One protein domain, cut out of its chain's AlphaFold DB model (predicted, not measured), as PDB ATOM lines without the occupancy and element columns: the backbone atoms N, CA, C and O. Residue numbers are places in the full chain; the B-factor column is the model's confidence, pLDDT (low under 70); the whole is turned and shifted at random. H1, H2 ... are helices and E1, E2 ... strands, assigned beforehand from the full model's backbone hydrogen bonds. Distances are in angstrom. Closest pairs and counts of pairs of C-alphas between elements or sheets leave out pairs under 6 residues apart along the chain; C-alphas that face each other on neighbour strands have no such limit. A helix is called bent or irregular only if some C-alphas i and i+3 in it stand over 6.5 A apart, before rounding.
ATOM      1  N   ARG A  24    -143.104  39.875   1.078       79.88
ATOM      2  CA  ARG A  24    -142.860  41.155   1.757       79.88
ATOM      3  C   ARG A  24    -141.654  41.054   2.705       79.88
ATOM      4  O   ARG A  24    -141.409  39.968   3.244       79.88
ATOM      5  N   PRO A  25    -140.936  42.161   2.958       82.00
ATOM      6  CA  PRO A  25    -139.996  42.229   4.072       82.00
ATOM      7  C   PRO A  25    -140.675  41.816   5.384       82.00
ATOM      8  O   PRO A  25    -141.871  42.057   5.579       82.00
ATOM      9  N   GLY A  26    -139.928  41.127   6.237       89.06
ATOM     10  CA  GLY A  26    -140.422  40.614   7.510       89.06
ATOM     11  C   GLY A  26    -139.525  39.524   8.083       89.06
ATOM     12  O   GLY A  26    -138.498  39.170   7.495       89.06
ATOM     13  N   ILE A  27    -139.945  38.982   9.219       92.62
ATOM     14  CA  ILE A  27    -139.215  37.966   9.976       92.62
ATOM     15  C   ILE A  27    -139.957  36.644   9.814       92.62
ATOM     16  O   ILE A  27    -141.108  36.518  10.227       92.62
ATOM     17  N   TYR A  28    -139.310  35.672   9.183       93.38
ATOM     18  CA  TYR A  28    -139.881  34.378   8.836       93.38
ATOM     19  C   TYR A  28    -139.356  33.329   9.807       93.38
ATOM     20  O   TYR A  28    -138.154  33.072   9.848       93.38
ATOM     21  N   ILE A  29    -140.259  32.731  10.575       95.50
ATOM     22  CA  ILE A  29    -139.977  31.697  11.566       95.50
ATOM     23  C   ILE A  29    -140.531  30.376  11.044       95.50
ATOM     24  O   ILE A  29    -141.734  30.248  10.823       95.50
ATOM     25  N   PHE A  30    -139.664  29.389  10.852       95.19
ATOM     26  CA  PHE A  30    -140.038  28.062  10.374       95.19
ATOM     27  C   PHE A  30    -140.041  27.072  11.532       95.19
ATOM     28  O   PHE A  30    -139.043  26.936  12.246       95.19
ATOM     29  N   VAL A  31    -141.159  26.376  11.694       97.69
ATOM     30  CA  VAL A  31    -141.413  25.411  12.763       97.69
ATOM     31  C   VAL A  31    -141.551  24.027  12.142       97.69
ATOM     32  O   VAL A  31    -142.315  23.844  11.201       97.69
ATOM     33  N   SER A  32    -140.793  23.049  12.626       96.94
ATOM     34  CA  SER A  32    -140.935  21.652  12.198       96.94
ATOM     35  C   SER A  32    -142.284  21.061  12.635       96.94
ATOM     36  O   SER A  32    -142.812  21.521  13.649       96.94
ATOM     37  N   PRO A  33    -142.749  19.961  12.021       95.00
ATOM     38  CA  PRO A  33    -143.900  19.196  12.516       95.00
ATOM     39  C   PRO A  33    -143.798  18.754  13.987       95.00
ATOM     40  O   PRO A  33    -144.809  18.556  14.635       95.00
ATOM     41  N   GLY A  34    -142.588  18.648  14.551       93.62
ATOM     42  CA  GLY A  34    -142.374  18.351  15.976       93.62
ATOM     43  C   GLY A  34    -142.368  19.571  16.909       93.62
ATOM     44  O   GLY A  34    -141.859  19.478  18.020       93.62
ATOM     45  N   GLY A  35    -142.810  20.750  16.459       94.94
ATOM     46  CA  GLY A  35    -142.894  21.960  17.297       94.94
ATOM     47  C   GLY A  35    -141.587  22.726  17.523       94.94
ATOM     48  O   GLY A  35    -141.593  23.786  18.147       94.94
ATOM     49  N   LYS A  36    -140.455  22.261  16.986       97.12
ATOM     50  CA  LYS A  36    -139.173  22.972  17.087       97.12
ATOM     51  C   LYS A  36    -139.078  24.111  16.069       97.12
ATOM     52  O   LYS A  36    -139.306  23.897  14.879       97.12
ATOM     53  N   ILE A  37    -138.653  25.302  16.502       97.06
ATOM     54  CA  ILE A  37    -138.206  26.357  15.578       97.06
ATOM     55  C   ILE A  37    -136.890  25.900  14.944       97.06
ATOM     56  O   ILE A  37    -135.885  25.727  15.632       97.06
ATOM     57  N   ILE A  38    -136.904  25.682  13.632       94.62
ATOM     58  CA  ILE A  38    -135.748  25.173  12.884       94.62
ATOM     59  C   ILE A  38    -134.977  26.274  12.163       94.62
ATOM     60  O   ILE A  38    -133.810  26.081  11.835       94.62
ATOM     61  N   ARG A  39    -135.619  27.415  11.879       90.56
ATOM     62  CA  ARG A  39    -134.982  28.512  11.149       90.56
ATOM     63  C   ARG A  39    -135.690  29.841  11.385       90.56
ATOM     64  O   ARG A  39    -136.912  29.908  11.312       90.56
ATOM     65  N   GLU A  40    -134.903  30.894  11.567       92.00
ATOM     66  CA  GLU A  40    -135.336  32.289  11.476       92.00
ATOM     67  C   GLU A  40    -134.652  32.933  10.262       92.00
ATOM     68  O   GLU A  40    -133.444  32.789  10.070       92.00
ATOM     69  N   ILE A  41    -135.422  33.617   9.417       88.06
ATOM     70  CA  ILE A  41    -134.911  34.388   8.280       88.06
ATOM     71  C   ILE A  41    -135.452  35.809   8.375       88.06
ATOM     72  O   ILE A  41    -136.660  36.035   8.300       88.06
ATOM     73  N   ARG A  42    -134.548  36.781   8.471       87.19
ATOM     74  CA  ARG A  42    -134.880  38.204   8.372       87.19
ATOM     75  C   ARG A  42    -134.767  38.626   6.922       87.19
ATOM     76  O   ARG A  42    -133.678  38.690   6.357       87.19
ATOM     77  N   ASN A  43    -135.908  38.865   6.291       74.44
ATOM     78  CA  ASN A  43    -135.972  39.189   4.872       74.44
ATOM     79  C   ASN A  43    -135.809  40.698   4.620       74.44
ATOM     80  O   ASN A  43    -136.598  41.298   3.891       74.44
ATOM     81  N   GLU A  44    -134.796  41.312   5.230       62.25
ATOM     82  CA  GLU A  44    -134.484  42.743   5.085       62.25
ATOM     83  C   GLU A  44    -133.963  43.066   3.675       62.25
ATOM     84  O   GLU A  44    -134.189  44.153   3.151       62.25
ATOM     85  N   ARG A  45    -133.310  42.091   3.020       53.50
ATOM     86  CA  ARG A  45    -132.658  42.266   1.709       53.50
ATOM     87  C   ARG A  45    -133.297  41.498   0.545       53.50
ATOM     88  O   ARG A  45    -132.770  41.556  -0.559       53.50
ATOM     89  N   MET A  46    -134.429  40.807   0.737       56.66
ATOM     90  CA  MET A  46    -135.116  40.056  -0.337       56.66
ATOM     91  C   MET A  46    -134.222  39.056  -1.091       56.66
ATOM     92  O   MET A  46    -134.321  38.933  -2.312       56.66
ATOM     93  N   ILE A  47    -133.345  38.337  -0.388       46.41
ATOM     94  CA  ILE A  47    -132.380  37.440  -1.036       46.41
ATOM     95  C   ILE A  47    -132.894  35.995  -0.961       46.41
ATOM     96  O   ILE A  47    -132.802  35.332   0.065       46.41
ATOM     97  N   TYR A  48    -133.485  35.572  -2.084       54.12
ATOM     98  CA  TYR A  48    -133.864  34.215  -2.502       54.12
ATOM     99  C   TYR A  48    -134.588  33.330  -1.473       54.12
ATOM    100  O   TYR A  48    -134.046  32.356  -0.954       54.12
ATOM    101  N   PHE A  49    -135.893  33.565  -1.302       64.38
ATOM    102  CA  PHE A  49    -136.783  32.454  -0.962       64.38
ATOM    103  C   PHE A  49    -136.806  31.459  -2.125       64.38
ATOM    104  O   PHE A  49    -137.012  31.852  -3.275       64.38
ATOM    105  N   ASN A  50    -136.631  30.170  -1.826       72.75
ATOM    106  CA  ASN A  50    -136.929  29.130  -2.803       72.75
ATOM    107  C   ASN A  50    -138.434  29.134  -3.142       72.75
ATOM    108  O   ASN A  50    -139.263  29.753  -2.464       72.75
ATOM    109  N   THR A  51    -138.787  28.438  -4.219       75.81
ATOM    110  CA  THR A  51    -140.166  28.344  -4.716       75.81
ATOM    111  C   THR A  51    -141.146  27.873  -3.639       75.81
ATOM    112  O   THR A  51    -142.224  28.457  -3.528       75.81
ATOM    113  N   LYS A  52    -140.741  26.910  -2.797       82.50
ATOM    114  CA  LYS A  52    -141.542  26.376  -1.683       82.50
ATOM    115  C   LYS A  52    -141.964  27.467  -0.693       82.50
ATOM    116  O   LYS A  52    -143.152  27.650  -0.456       82.50
ATOM    117  N   TYR A  53    -141.022  28.230  -0.145       85.88
ATOM    118  CA  TYR A  53    -141.343  29.252   0.860       85.88
ATOM    119  C   TYR A  53    -142.139  30.425   0.287       85.88
ATOM    120  O   TYR A  53    -143.022  30.963   0.954       85.88
ATOM    121  N   ARG A  54    -141.860  30.807  -0.967       88.69
ATOM    122  CA  ARG A  54    -142.647  31.829  -1.670       88.69
ATOM    123  C   ARG A  54    -144.110  31.410  -1.786       88.69
ATOM    124  O   ARG A  54    -144.993  32.241  -1.605       88.69
ATOM    125  N   MET A  55    -144.341  30.141  -2.097       92.19
ATOM    126  CA  MET A  55    -145.668  29.569  -2.250       92.19
ATOM    127  C   MET A  55    -146.414  29.485  -0.914       92.19
ATOM    128  O   MET A  55    -147.560  29.917  -0.839       92.19
ATOM    129  N   MET A  56    -145.744  29.034   0.150       93.94
ATOM    130  CA  MET A  56    -146.310  29.042   1.502       93.94
ATOM    131  C   MET A  56    -146.731  30.457   1.921       93.94
ATOM    132  O   MET A  56    -147.854  30.665   2.365       93.94
ATOM    133  N   ASP A  57    -145.864  31.456   1.726       93.69
ATOM    134  CA  ASP A  57    -146.200  32.846   2.044       93.69
ATOM    135  C   ASP A  57    -147.356  33.370   1.184       93.69
ATOM    136  O   ASP A  57    -148.228  34.053   1.712       93.69
ATOM    137  N   TYR A  58    -147.380  33.035  -0.112       94.56
ATOM    138  CA  TYR A  58    -148.423  33.469  -1.038       94.56
ATOM    139  C   TYR A  58    -149.809  33.009  -0.584       94.56
ATOM    140  O   TYR A  58    -150.674  33.861  -0.386       94.56
ATOM    141  N   TYR A  59    -150.001  31.704  -0.366       95.88
ATOM    142  CA  TYR A  59    -151.303  31.123  -0.011       95.88
ATOM    143  C   TYR A  59    -151.808  31.510   1.376       95.88
ATOM    144  O   TYR A  59    -153.008  31.429   1.634       95.88
ATOM    145  N   SER A  60    -150.915  31.975   2.245       95.81
ATOM    146  CA  SER A  60    -151.254  32.294   3.625       95.81
ATOM    147  C   SER A  60    -151.863  33.669   3.842       95.81
ATOM    148  O   SER A  60    -152.361  33.921   4.930       95.81
ATOM    149  N   TRP A  61    -151.851  34.585   2.872       93.25
ATOM    150  CA  TRP A  61    -152.404  35.926   3.088       93.25
ATOM    151  C   TRP A  61    -153.933  35.960   3.082       93.25
ATOM    152  O   TRP A  61    -154.581  35.438   2.174       93.25
ATOM    153  N   ILE A  62    -154.512  36.722   4.016       89.31
ATOM    154  CA  ILE A  62    -155.927  37.107   3.929       89.31
ATOM    155  C   ILE A  62    -156.198  37.977   2.696       89.31
ATOM    156  O   ILE A  62    -155.425  38.876   2.355       89.31
ATOM    157  N   VAL A  63    -157.374  37.788   2.091       83.81
ATOM    158  CA  VAL A  63    -157.844  38.605   0.956       83.81
ATOM    159  C   VAL A  63    -157.981  40.087   1.340       83.81
ATOM    160  O   VAL A  63    -157.691  40.985   0.550       83.81
ATOM    161  N   SER A  64    -158.444  40.375   2.562       81.38
ATOM    162  CA  SER A  64    -158.651  41.744   3.044       81.38
ATOM    163  C   SER A  64    -158.703  41.824   4.568       81.38
ATOM    164  O   SER A  64    -159.365  41.017   5.215       81.38
ATOM    165  N   MET A  65    -158.132  42.894   5.135       80.25
ATOM    166  CA  MET A  65    -158.212  43.238   6.568       80.25
ATOM    167  C   MET A  65    -159.638  43.421   7.101       80.25
ATOM    168  O   MET A  65    -159.850  43.518   8.308       80.25
ATOM    169  N   GLN A  66    -160.624  43.564   6.216       78.19
ATOM    170  CA  GLN A  66    -162.034  43.686   6.597       78.19
ATOM    171  C   GLN A  66    -162.720  42.331   6.746       78.19
ATOM    172  O   GLN A  66    -163.783  42.252   7.355       78.19
ATOM    173  N   LYS A  67    -162.094  41.276   6.222       80.50
ATOM    174  CA  LYS A  67    -162.513  39.887   6.376       80.50
ATOM    175  C   LYS A  67    -161.376  39.056   6.989       80.50
ATOM    176  O   LYS A  67    -160.971  38.057   6.386       80.50
ATOM    177  N   PRO A  68    -160.827  39.461   8.152       86.38
ATOM    178  CA  PRO A  68    -159.868  38.615   8.843       86.38
ATOM    179  C   PRO A  68    -160.549  37.293   9.210       86.38
ATOM    180  O   PRO A  68    -161.779  37.217   9.279       86.38
ATOM    181  N   VAL A  69    -159.757  36.252   9.459       88.19
ATOM    182  CA  VAL A  69    -160.275  35.009  10.054       88.19
ATOM    183  C   VAL A  69    -160.983  35.327  11.372       88.19
ATOM    184  O   VAL A  69    -162.132  34.937  11.567       88.19
ATOM    185  N   LYS A  70    -160.325  36.115  12.233       90.25
ATOM    186  CA  LYS A  70    -160.870  36.538  13.524       90.25
ATOM    187  C   LYS A  70    -160.366  37.917  13.949       90.25
ATOM    188  O   LYS A  70    -161.125  38.883  13.918       90.25
ATOM    189  N   SER A  71    -159.086  38.027  14.293       89.38
ATOM    190  CA  SER A  71    -158.483  39.284  14.740       89.38
ATOM    191  C   SER A  71    -157.903  40.069  13.565       89.38
ATOM    192  O   SER A  71    -157.262  39.507  12.681       89.38
ATOM    193  N   LYS A  72    -158.080  41.398  13.558       89.44
ATOM    194  CA  LYS A  72    -157.410  42.289  12.587       89.44
ATOM    195  C   LYS A  72    -155.905  42.416  12.844       89.44
ATOM    196  O   LYS A  72    -155.216  43.064  12.063       89.44
ATOM    197  N   LEU A  73    -155.405  41.851  13.942       92.50
ATOM    198  CA  LEU A  73    -153.975  41.762  14.230       92.50
ATOM    199  C   LEU A  73    -153.300  40.618  13.463       92.50
ATOM    200  O   LEU A  73    -152.079  40.655  13.293       92.50
ATOM    201  N   VAL A  74    -154.085  39.638  13.000       94.56
ATOM    202  CA  VAL A  74    -153.609  38.449  12.292       94.56
ATOM    203  C   VAL A  74    -153.865  38.602  10.795       94.56
ATOM    204  O   VAL A  74    -154.972  38.918  10.358       94.56
ATOM    205  N   PHE A  75    -152.813  38.405  10.005       93.69
ATOM    206  CA  PHE A  75    -152.810  38.626   8.555       93.69
ATOM    207  C   PHE A  75    -152.772  37.326   7.745       93.69
ATOM    208  O   PHE A  75    -152.780  37.380   6.512       93.69
ATOM    209  N   SER A  76    -152.713  36.184   8.427       95.94
ATOM    210  CA  SER A  76    -152.729  34.857   7.826       95.94
ATOM    211  C   SER A  76    -154.145  34.277   7.749       95.94
ATOM    212  O   SER A  76    -155.051  34.748   8.444       95.94
ATOM    213  N   ASN A  77    -154.353  33.283   6.886       95.06
ATOM    214  CA  ASN A  77    -155.673  32.725   6.591       95.06
ATOM    215  C   ASN A  77    -155.820  31.213   6.828       95.06
ATOM    216  O   ASN A  77    -156.891  30.676   6.568       95.06
ATOM    217  N   ASN A  78    -154.780  30.530   7.303       96.12
ATOM    218  CA  ASN A  78    -154.784  29.083   7.499       96.12
ATOM    219  C   ASN A  78    -154.012  28.677   8.758       96.12
ATOM    220  O   ASN A  78    -153.172  29.430   9.252       96.12
ATOM    221  N   TYR A  79    -154.288  27.480   9.276       97.06
ATOM    222  CA  TYR A  79    -153.719  27.015  10.545       97.06
ATOM    223  C   TYR A  79    -152.251  26.585  10.426       97.06
ATOM    224  O   TYR A  79    -151.598  26.322  11.426       97.06
ATOM    225  N   LEU A  80    -151.680  26.545   9.223       97.81
ATOM    226  CA  LEU A  80    -150.251  26.287   9.050       97.81
ATOM    227  C   LEU A  80    -149.414  27.555   9.222       97.81
ATOM    228  O   LEU A  80    -148.185  27.491   9.242       97.81
ATOM    229  N   THR A  81    -150.051  28.724   9.346       97.19
ATOM    230  CA  THR A  81    -149.347  30.003   9.429       97.19
ATOM    231  C   THR A  81    -149.949  30.985  10.408       97.19
ATOM    232  O   THR A  81    -151.148  30.998  10.676       97.19
ATOM    233  N   PHE A  82    -149.088  31.867  10.909       98.12
ATOM    234  CA  PHE A  82    -149.494  32.958  11.777       98.12
ATOM    235  C   PHE A  82    -148.701  34.226  11.475       98.12
ATOM    236  O   PHE A  82    -147.492  34.289  11.715       98.12
ATOM    237  N   PHE A  83    -149.367  35.238  10.918       96.69
ATOM    238  CA  PHE A  83    -148.739  36.509  10.547       96.69
ATOM    239  C   PHE A  83    -149.223  37.627  11.463       96.69
ATOM    240  O   PHE A  83    -150.419  37.911  11.493       96.69
ATOM    241  N   CYS A  84    -148.314  38.327  12.140       95.44
ATOM    242  CA  CYS A  84    -148.662  39.462  12.993       95.44
ATOM    243  C   CYS A  84    -147.643  40.599  12.877       95.44
ATOM    244  O   CYS A  84    -146.433  40.388  12.937       95.44
ATOM    245  N   ARG A  85    -148.145  41.831  12.731       93.06
ATOM    246  CA  ARG A  85    -147.319  43.050  12.763       93.06
ATOM    247  C   ARG A  85    -147.214  43.632  14.170       93.06
ATOM    248  O   ARG A  85    -146.124  43.953  14.631       93.06
ATOM    249  N   ASN A  86    -148.353  43.810  14.839       93.12
ATOM    250  CA  ASN A  86    -148.429  44.462  16.145       93.12
ATOM    251  C   ASN A  86    -148.475  43.411  17.257       93.12
ATOM    252  O   ASN A  86    -149.525  43.145  17.839       93.12
ATOM    253  N   VAL A  87    -147.315  42.804  17.506       92.62
ATOM    254  CA  VAL A  87    -147.137  41.754  18.518       92.62
ATOM    255  C   VAL A  87    -147.414  42.282  19.930       92.62
ATOM    256  O   VAL A  87    -147.894  41.532  20.772       92.62
ATOM    257  N   GLN A  88    -147.190  43.575  20.187       90.69
ATOM    258  CA  GLN A  88    -147.419  44.183  21.502       90.69
ATOM    259  C   GLN A  88    -148.899  44.186  21.911       90.69
ATOM    260  O   GLN A  88    -149.206  44.106  23.094       90.69
ATOM    261  N   LYS A  89    -149.819  44.279  20.940       93.56
ATOM    262  CA  LYS A  89    -151.271  44.223  21.185       93.56
ATOM    263  C   LYS A  89    -151.848  42.810  21.116       93.56
ATOM    264  O   LYS A  89    -153.036  42.649  21.367       93.56
ATOM    265  N   LEU A  90    -151.047  41.822  20.723       95.50
ATOM    266  CA  LEU A  90    -151.508  40.459  20.515       95.50
ATOM    267  C   LEU A  90    -151.660  39.735  21.857       95.50
ATOM    268  O   LEU A  90    -150.682  39.565  22.593       95.50
ATOM    269  N   THR A  91    -152.869  39.267  22.151       96.38
ATOM    270  CA  THR A  91    -153.155  38.433  23.328       96.38
ATOM    271  C   THR A  91    -153.063  36.945  22.987       96.38
ATOM    272  O   THR A  91    -153.110  36.567  21.818       96.38
ATOM    273  N   ASP A  92    -152.926  36.082  23.996       97.19
ATOM    274  CA  ASP A  92    -152.973  34.628  23.769       97.19
ATOM    275  C   ASP A  92    -154.363  34.184  23.299       97.19
ATOM    276  O   ASP A  92    -154.465  33.355  22.401       97.19
ATOM    277  N   ALA A  93    -155.422  34.840  23.787       96.19
ATOM    278  CA  ALA A  93    -156.785  34.625  23.314       96.19
ATOM    279  C   ALA A  93    -156.946  34.935  21.813       96.19
ATOM    280  O   ALA A  93    -157.601  34.173  21.111       96.19
ATOM    281  N   ASP A  94    -156.307  35.992  21.284       96.38
ATOM    282  CA  ASP A  94    -156.318  36.270  19.835       96.38
ATOM    283  C   ASP A  94    -155.729  35.105  19.019       96.38
ATOM    284  O   ASP A  94    -156.174  34.847  17.896       96.38
ATOM    285  N   ILE A  95    -154.703  34.436  19.559       97.44
ATOM    286  CA  ILE A  95    -154.041  33.291  18.925       97.44
ATOM    287  C   ILE A  95    -154.963  32.073  19.007       97.44
ATOM    288  O   ILE A  95    -155.275  31.480  17.976       97.44
ATOM    289  N   ASP A  96    -155.454  31.736  20.198       96.69
ATOM    290  CA  ASP A  96    -156.313  30.569  20.409       96.69
ATOM    291  C   ASP A  96    -157.612  30.669  19.589       96.69
ATOM    292  O   ASP A  96    -157.968  29.736  18.866       96.69
ATOM    293  N   GLU A  97    -158.279  31.830  19.591       96.19
ATOM    294  CA  GLU A  97    -159.486  32.055  18.790       96.19
ATOM    295  C   GLU A  97    -159.212  31.972  17.277       96.19
ATOM    296  O   GLU A  97    -160.092  31.563  16.513       96.19
ATOM    297  N   TYR A  98    -158.019  32.368  16.813       97.31
ATOM    298  CA  TYR A  98    -157.630  32.240  15.405       97.31
ATOM    299  C   TYR A  98    -157.554  30.768  14.984       97.31
ATOM    300  O   TYR A  98    -158.176  30.392  13.986       97.31
ATOM    301  N   PHE A  99    -156.854  29.937  15.759       97.62
ATOM    302  CA  PHE A  99    -156.718  28.505  15.477       97.62
ATOM    303  C   PHE A  99    -158.040  27.752  15.656       97.62
ATOM    304  O   PHE A  99    -158.384  26.911  14.821       97.62
ATOM    305  N   GLN A 100    -158.838  28.110  16.665       96.12
ATOM    306  CA  GLN A 100    -160.179  27.556  16.849       96.12
ATOM    307  C   GLN A 100    -161.084  27.881  15.654       96.12
ATOM    308  O   GLN A 100    -161.809  27.017  15.165       96.12
ATOM    309  N   LYS A 101    -161.033  29.120  15.145       94.88
ATOM    310  CA  LYS A 101    -161.874  29.545  14.019       94.88
ATOM    311  C   LYS A 101    -161.525  28.844  12.705       94.88
ATOM    312  O   LYS A 101    -162.388  28.747  11.834       94.88
ATOM    313  N   LEU A 102    -160.281  28.400  12.568       95.25
ATOM    314  CA  LEU A 102    -159.800  27.626  11.427       95.25
ATOM    315  C   LEU A 102    -160.047  26.125  11.569       95.25
ATOM    316  O   LEU A 102    -159.633  25.388  10.679       95.25
ATOM    317  N   GLU A 103    -160.707  25.695  12.653       95.12
ATOM    318  CA  GLU A 103    -160.995  24.283  12.928       95.12
ATOM    319  C   GLU A 103    -159.711  23.446  12.871       95.12
ATOM    320  O   GLU A 103    -159.641  22.401  12.231       95.12
ATOM    321  N   THR A 104    -158.659  23.972  13.508       96.06
ATOM    322  CA  THR A 104    -157.314  23.395  13.447       96.06
ATOM    323  C   THR A 104    -157.324  21.949  13.960       96.06
ATOM    324  O   THR A 104    -157.804  21.711  15.072       96.06
ATOM    325  N   PRO A 105    -156.780  20.991  13.188       96.19
ATOM    326  CA  PRO A 105    -156.647  19.606  13.624       96.19
ATOM    327  C   PRO A 105    -155.874  19.477  14.943       96.19
ATOM    328  O   PRO A 105    -154.922  20.219  15.196       96.19
ATOM    329  N   GLY A 106    -156.268  18.526  15.795       94.62
ATOM    330  CA  GLY A 106    -155.680  18.363  17.131       94.62
ATOM    331  C   GLY A 106    -154.171  18.095  17.111       94.62
ATOM    332  O   GLY A 106    -153.440  18.611  17.954       94.62
ATOM    333  N   ASP A 107    -153.694  17.371  16.102       94.06
ATOM    334  CA  ASP A 107    -152.276  17.102  15.848       94.06
ATOM    335  C   ASP A 107    -151.485  18.339  15.387       94.06
ATOM    336  O   ASP A 107    -150.262  18.301  15.411       94.06
ATOM    337  N   HIS A 108    -152.149  19.448  15.043       95.88
ATOM    338  CA  HIS A 108    -151.535  20.727  14.664       95.88
ATOM    339  C   HIS A 108    -151.673  21.809  15.746       95.88
ATOM    340  O   HIS A 108    -151.026  22.857  15.662       95.88
ATOM    341  N   MET A 109    -152.478  21.575  16.789       96.00
ATOM    342  CA  MET A 109    -152.759  22.574  17.830       96.00
ATOM    343  C   MET A 109    -151.518  23.008  18.617       96.00
ATOM    344  O   MET A 109    -151.454  24.157  19.056       96.00
ATOM    345  N   PHE A 110    -150.492  22.153  18.714       97.12
ATOM    346  CA  PHE A 110    -149.214  22.504  19.350       97.12
ATOM    347  C   PHE A 110    -148.575  23.759  18.732       97.12
ATOM    348  O   PHE A 110    -147.807  24.467  19.386       97.12
ATOM    349  N   PHE A 111    -148.867  24.053  17.460       98.38
ATOM    350  CA  PHE A 111    -148.298  25.197  16.762       98.38
ATOM    351  C   PHE A 111    -148.748  26.528  17.379       98.38
ATOM    352  O   PHE A 111    -147.944  27.459  17.472       98.38
ATOM    353  N   ALA A 112    -149.983  26.599  17.889       97.88
ATOM    354  CA  ALA A 112    -150.475  27.756  18.632       97.88
ATOM    355  C   ALA A 112    -149.622  28.015  19.886       97.88
ATOM    356  O   ALA A 112    -149.227  29.155  20.149       97.88
ATOM    357  N   ASP A 113    -149.261  26.959  20.620       97.94
ATOM    358  CA  ASP A 113    -148.417  27.061  21.814       97.94
ATOM    359  C   ASP A 113    -146.987  27.482  21.471       97.94
ATOM    360  O   ASP A 113    -146.407  28.335  22.149       97.94
ATOM    361  N   VAL A 114    -146.429  26.969  20.369       98.25
ATOM    362  CA  VAL A 114    -145.131  27.436  19.853       98.25
ATOM    363  C   VAL A 114    -145.181  28.939  19.572       98.25
ATOM    364  O   VAL A 114    -144.252  29.656  19.950       98.25
ATOM    365  N   ILE A 115    -146.252  29.449  18.960       98.31
ATOM    366  CA  ILE A 115    -146.395  30.883  18.679       98.31
ATOM    367  C   ILE A 115    -146.489  31.685  19.981       98.31
ATOM    368  O   ILE A 115    -145.698  32.614  20.161       98.31
ATOM    369  N   LYS A 116    -147.385  31.314  20.908       98.00
ATOM    370  CA  LYS A 116    -147.567  31.998  22.206       98.00
ATOM    371  C   LYS A 116    -146.250  32.119  22.976       98.00
ATOM    372  O   LYS A 116    -145.893  33.202  23.447       98.00
ATOM    373  N   ASN A 117    -145.474  31.036  23.003       97.56
ATOM    374  CA  ASN A 117    -144.217  30.954  23.740       97.56
ATOM    375  C   ASN A 117    -143.058  31.746  23.115       97.56
ATOM    376  O   ASN A 117    -142.063  32.000  23.804       97.56
ATOM    377  N   ASN A 118    -143.147  32.126  21.835       97.94
ATOM    378  CA  ASN A 118    -142.007  32.676  21.094       97.94
ATOM    379  C   ASN A 118    -142.254  34.051  20.468       97.94
ATOM    380  O   ASN A 118    -141.328  34.856  20.431       97.94
ATOM    381  N   ILE A 119    -143.468  34.370  20.005       96.69
ATOM    382  CA  ILE A 119    -143.709  35.551  19.156       96.69
ATOM    383  C   ILE A 119    -143.295  36.872  19.813       96.69
ATOM    384  O   ILE A 119    -142.733  37.738  19.146       96.69
ATOM    385  N   ARG A 120    -143.497  37.008  21.129       95.00
ATOM    386  CA  ARG A 120    -143.145  38.214  21.902       95.00
ATOM    387  C   ARG A 120    -141.645  38.348  22.181       95.00
ATOM    388  O   ARG A 120    -141.198  39.429  22.544       95.00
ATOM    389  N   LYS A 121    -140.875  37.269  22.004       95.00
ATOM    390  CA  LYS A 121    -139.412  37.238  22.181       95.00
ATOM    391  C   LYS A 121    -138.667  37.619  20.897       95.00
ATOM    392  O   LYS A 121    -137.477  37.918  20.945       95.00
ATOM    393  N   ILE A 122    -139.350  37.614  19.749       93.38
ATOM    394  CA  ILE A 122    -138.751  37.958  18.460       93.38
ATOM    395  C   ILE A 122    -138.483  39.464  18.404       93.38
ATOM    396  O   ILE A 122    -139.407  40.277  18.350       93.38
ATOM    397  N   LYS A 123    -137.202  39.842  18.361       90.31
ATOM    398  CA  LYS A 123    -136.789  41.234  18.139       90.31
ATOM    399  C   LYS A 123    -137.255  41.687  16.755       90.31
ATOM    400  O   LYS A 123    -136.915  41.041  15.764       90.31
ATOM    401  N   LYS A 124    -137.994  42.789  16.669       88.94
ATOM    402  CA  LYS A 124    -138.538  43.311  15.409       88.94
ATOM    403  C   LYS A 124    -138.569  44.835  15.403       88.94
ATOM    404  O   LYS A 124    -138.651  45.442  16.471       88.94
ATOM    405  N   GLU A 125    -138.590  45.428  14.219       85.25
ATOM    406  CA  GLU A 125    -138.903  46.846  14.044       85.25
ATOM    407  C   GLU A 125    -140.427  47.075  13.988       85.25
ATOM    408  O   GLU A 125    -141.235  46.138  13.921       85.25
ATOM    409  N   ASP A 126    -140.864  48.335  14.026       79.69
ATOM    410  CA  ASP A 126    -142.294  48.680  14.054       79.69
ATOM    411  C   ASP A 126    -143.043  48.252  12.786       79.69
ATOM    412  O   ASP A 126    -144.214  47.861  12.850       79.69
ATOM    413  N   GLN A 127    -142.372  48.282  11.632       82.06
ATOM    414  CA  GLN A 127    -142.969  47.918  10.342       82.06
ATOM    415  C   GLN A 127    -142.920  46.415  10.048       82.06
ATOM    416  O   GLN A 127    -143.670  45.936   9.183       82.06
ATOM    417  N   ASP A 128    -142.098  45.666  10.784       88.19
ATOM    418  CA  ASP A 128    -141.895  44.242  10.556       88.19
ATOM    419  C   ASP A 128    -143.143  43.423  10.861       88.19
ATOM    420  O   ASP A 128    -143.842  43.611  11.861       88.19
ATOM    421  N   ILE A 129    -143.385  42.451   9.985       92.31
ATOM    422  CA  ILE A 129    -144.361  41.390  10.201       92.31
ATOM    423  C   ILE A 129    -143.586  40.146  10.617       92.31
ATOM    424  O   ILE A 129    -142.717  39.685   9.875       92.31
ATOM    425  N   VAL A 130    -143.928  39.598  11.781       95.56
ATOM    426  CA  VAL A 130    -143.459  38.283  12.219       95.56
ATOM    427  C   VAL A 130    -144.383  37.235  11.613       95.56
ATOM    428  O   VAL A 130    -145.608  37.337  11.728       95.56
ATOM    429  N   LYS A 131    -143.801  36.255  10.929       95.75
ATOM    430  CA  LYS A 131    -144.518  35.228  10.178       95.75
ATOM    431  C   LYS A 131    -144.048  33.849  10.603       95.75
ATOM    432  O   LYS A 131    -142.933  33.456  10.277       95.75
ATOM    433  N   PHE A 132    -144.900  33.123  11.307       97.81
ATOM    434  CA  PHE A 132    -144.662  31.721  11.624       97.81
ATOM    435  C   PHE A 132    -145.208  30.834  10.507       97.81
ATOM    436  O   PHE A 132    -146.318  31.061  10.022       97.81
ATOM    437  N   PHE A 133    -144.427  29.821  10.145       96.81
ATOM    438  CA  PHE A 133    -144.761  28.789   9.174       96.81
ATOM    439  C   PHE A 133    -144.524  27.417   9.791       96.81
ATOM    440  O   PHE A 133    -143.382  27.068  10.100       96.81
ATOM    441  N   LEU A 134    -145.586  26.631   9.925       97.69
ATOM    442  CA  LEU A 134    -145.479  25.207  10.183       97.69
ATOM    443  C   LEU A 134    -145.066  24.507   8.884       97.69
ATOM    444  O   LEU A 134    -145.659  24.713   7.822       97.69
ATOM    445  N   MET A 135    -143.987  23.736   8.957       95.19
ATOM    446  CA  MET A 135    -143.372  23.077   7.815       95.19
ATOM    447  C   MET A 135    -144.174  21.847   7.406       95.19
ATOM    448  O   MET A 135    -143.851  20.737   7.815       95.19
ATOM    449  N   ASP A 136    -145.160  22.073   6.548       94.38
ATOM    450  CA  ASP A 136    -145.995  21.033   5.949       94.38
ATOM    451  C   ASP A 136    -145.795  20.939   4.421       94.38
ATOM    452  O   ASP A 136    -144.884  21.553   3.833       94.38
ATOM    453  N   SER A 137    -146.630  20.127   3.783       93.25
ATOM    454  CA  SER A 137    -146.716  19.918   2.347       93.25
ATOM    455  C   SER A 137    -147.175  21.187   1.603       93.25
ATOM    456  O   SER A 137    -148.076  21.905   2.050       93.25
ATOM    457  N   PRO A 138    -146.555  21.499   0.451       92.00
ATOM    458  CA  PRO A 138    -147.028  22.534  -0.464       92.00
ATOM    459  C   PRO A 138    -148.517  22.439  -0.829       92.00
ATOM    460  O   PRO A 138    -149.211  23.453  -0.936       92.00
ATOM    461  N   GLU A 139    -149.000  21.217  -1.005       94.94
ATOM    462  CA  GLU A 139    -150.349  20.894  -1.449       94.94
ATOM    463  C   GLU A 139    -151.384  21.344  -0.415       94.94
ATOM    464  O   GLU A 139    -152.351  22.017  -0.776       94.94
ATOM    465  N   LEU A 140    -151.126  21.083   0.872       95.88
ATOM    466  CA  LEU A 140    -152.014  21.495   1.958       95.88
ATOM    467  C   LEU A 140    -152.064  23.023   2.107       95.88
ATOM    468  O   LEU A 140    -153.134  23.602   2.287       95.88
ATOM    469  N   TYR A 141    -150.928  23.711   1.951       96.12
ATOM    470  CA  TYR A 141    -150.900  25.180   1.918       96.12
ATOM    471  C   TYR A 141    -151.785  25.747   0.806       96.12
ATOM    472  O   TYR A 141    -152.550  26.689   1.037       96.12
ATOM    473  N   ARG A 142    -151.682  25.175  -0.399       96.06
ATOM    474  CA  ARG A 142    -152.499  25.578  -1.544       96.06
ATOM    475  C   ARG A 142    -153.977  25.321  -1.281       96.06
ATOM    476  O   ARG A 142    -154.788  26.210  -1.531       96.06
ATOM    477  N   GLU A 143    -154.326  24.140  -0.779       96.50
ATOM    478  CA  GLU A 143    -155.707  23.763  -0.472       96.50
ATOM    479  C   GLU A 143    -156.352  24.752   0.510       96.50
ATOM    480  O   GLU A 143    -157.391  25.345   0.204       96.50
ATOM    481  N   LEU A 144    -155.697  24.994   1.649       96.12
ATOM    482  CA  LEU A 144    -156.207  25.887   2.690       96.12
ATOM    483  C   LEU A 144    -156.310  27.336   2.197       96.12
ATOM    484  O   LEU A 144    -157.325  28.000   2.428       96.12
ATOM    485  N   GLY A 145    -155.290  27.823   1.483       95.12
ATOM    486  CA  GLY A 145    -155.296  29.170   0.912       95.12
ATOM    487  C   GLY A 145    -156.401  29.362  -0.127       95.12
ATOM    488  O   GLY A 145    -157.130  30.354  -0.078       95.12
ATOM    489  N   MET A 146    -156.578  28.399  -1.037       94.50
ATOM    490  CA  MET A 146    -157.615  28.459  -2.071       94.50
ATOM    491  C   MET A 146    -159.025  28.373  -1.497       94.50
ATOM    492  O   MET A 146    -159.911  29.085  -1.980       94.50
ATOM    493  N   LYS A 147    -159.237  27.560  -0.456       92.38
ATOM    494  CA  LYS A 147    -160.514  27.507   0.266       92.38
ATOM    495  C   LYS A 147    -160.887  28.889   0.815       92.38
ATOM    496  O   LYS A 147    -161.954  29.407   0.488       92.38
ATOM    497  N   ASP A 148    -159.982  29.530   1.559       91.38
ATOM    498  CA  ASP A 148    -160.214  30.876   2.107       91.38
ATOM    499  C   ASP A 148    -160.452  31.916   1.004       91.38
ATOM    500  O   ASP A 148    -161.355  32.755   1.106       91.38
ATOM    501  N   TRP A 149    -159.666  31.867  -0.073       92.44
ATOM    502  CA  TRP A 149    -159.785  32.834  -1.158       92.44
ATOM    503  C   TRP A 149    -161.098  32.708  -1.914       92.44
ATOM    504  O   TRP A 149    -161.709  33.743  -2.164       92.44
ATOM    505  N   ARG A 150    -161.578  31.498  -2.216       90.62
ATOM    506  CA  ARG A 150    -162.901  31.292  -2.836       90.62
ATOM    507  C   ARG A 150    -164.026  31.849  -1.966       90.62
ATOM    508  O   ARG A 150    -164.879  32.595  -2.443       90.62
ATOM    509  N   GLU A 151    -163.973  31.579  -0.664       86.69
ATOM    510  CA  GLU A 151    -164.986  32.060   0.279       86.69
ATOM    511  C   GLU A 151    -164.974  33.589   0.449       86.69
ATOM    512  O   GLU A 151    -166.010  34.215   0.707       86.69
TER     513      GLU A 151
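What this domain is: This is residues 24 to 151 of the 276 residues of an uncharacterized protein of Firmicutes bacterium CAG:24 (UniProt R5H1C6). A small twisted sheet of four strands, E2, E1, E4 and E3, forms the middle of this domain, with one helix over each face: H3 packs along the strands on one face and H1 packs across them on the other, while H2 and H4 are not on the sheet, H2 packing on H3 and H4 on H1. A long stretch with no named element, residues 60 to 80, leads from H1 to the edge strand E3. The printed part has 128 residues, with four named strands and four named helices in the order E1 E2 H1 E3 H2 H3 E4 H4; the sheet runs E2, E1, E4, E3 and is mixed, and the class is mixed, helices and strands. The whole is compact and rounded, with a radius of gyration of the C-alphas of 13.4 A and spans of 34 by 32 by 32 A.

Where its parts are: E1 is residues 27 to 31, 13.0 A long, beginning at C-alpha 27 (-139.215, 37.966, 9.976). E2 is residues 37 to 42, 14.3 A. H1 is residues 51 to 59, 12.4 A, and E3 is residues 81 to 84, 10.1 A. H2 is residues 92 to 101, 14.1 A. H3 is residues 110 to 121, 17.9 A; it is irregular, with C-alphas 117 and 120 7.6 A apart. E4 is residues 130 to 134, 13.4 A. H4 is residues 138 to 151, 20.3 A, ending at C-alpha 151 (-164.986, 32.060, 0.279).

How they stand to each other: The inner strands E1 and E4 are parallel at 21 degrees, with N 29 and O 131 2.8 A apart, within hydrogen-bond range. E2 is antiparallel to E1, a hairpin, with N 30 and O 39 at 2.8 A. E3 is antiparallel to E4, with N 82 and O 132 at 3.0 A. E2, H1 and E3 form a split strand-helix-strand unit, two strands running the same way with E1 and E4 between them, and its crossover is right-handed. H3 is on the sheet at a height of 8.7 A, along the strands at 24 degrees to E4 on the local plane; the closest C-alphas of H3 and E4 are those of Phe 111 and Leu 134, 7.2 A apart. H1 is on the opposite face at a height of 10.8 A, across the strands at 72 degrees to E4 on the local plane; its closest C-alpha pair with E4 is Met 56 and Phe 133, 7.8 A. H4 touches H1 at a shallow tilt of 22 degrees, the same way, closest at the C-alphas of Tyr 59 and Gly 145, 4.5 A. H2 and H3 form a helical hairpin, touching through residues 112 to 116 of H3 alone, at a shallow tilt of 33 degrees, only just short of steep; their closest C-alphas are those of Asp 92 and Lys 116, 6.2 A. Every O i to N i+4 pair is within hydrogen-bond range in H1, H2 and H4, and 6 of 8 are in H3.

The domain as a whole: The C-alphas farthest apart, those of Arg 45 and Gly 106, are 36.6 A apart. The printed part has no cut, and the link from H1 to E3 is long, with 21 residues. Mean pLDDT of the printed part is 91.0; residues 44 to 49 are under 70.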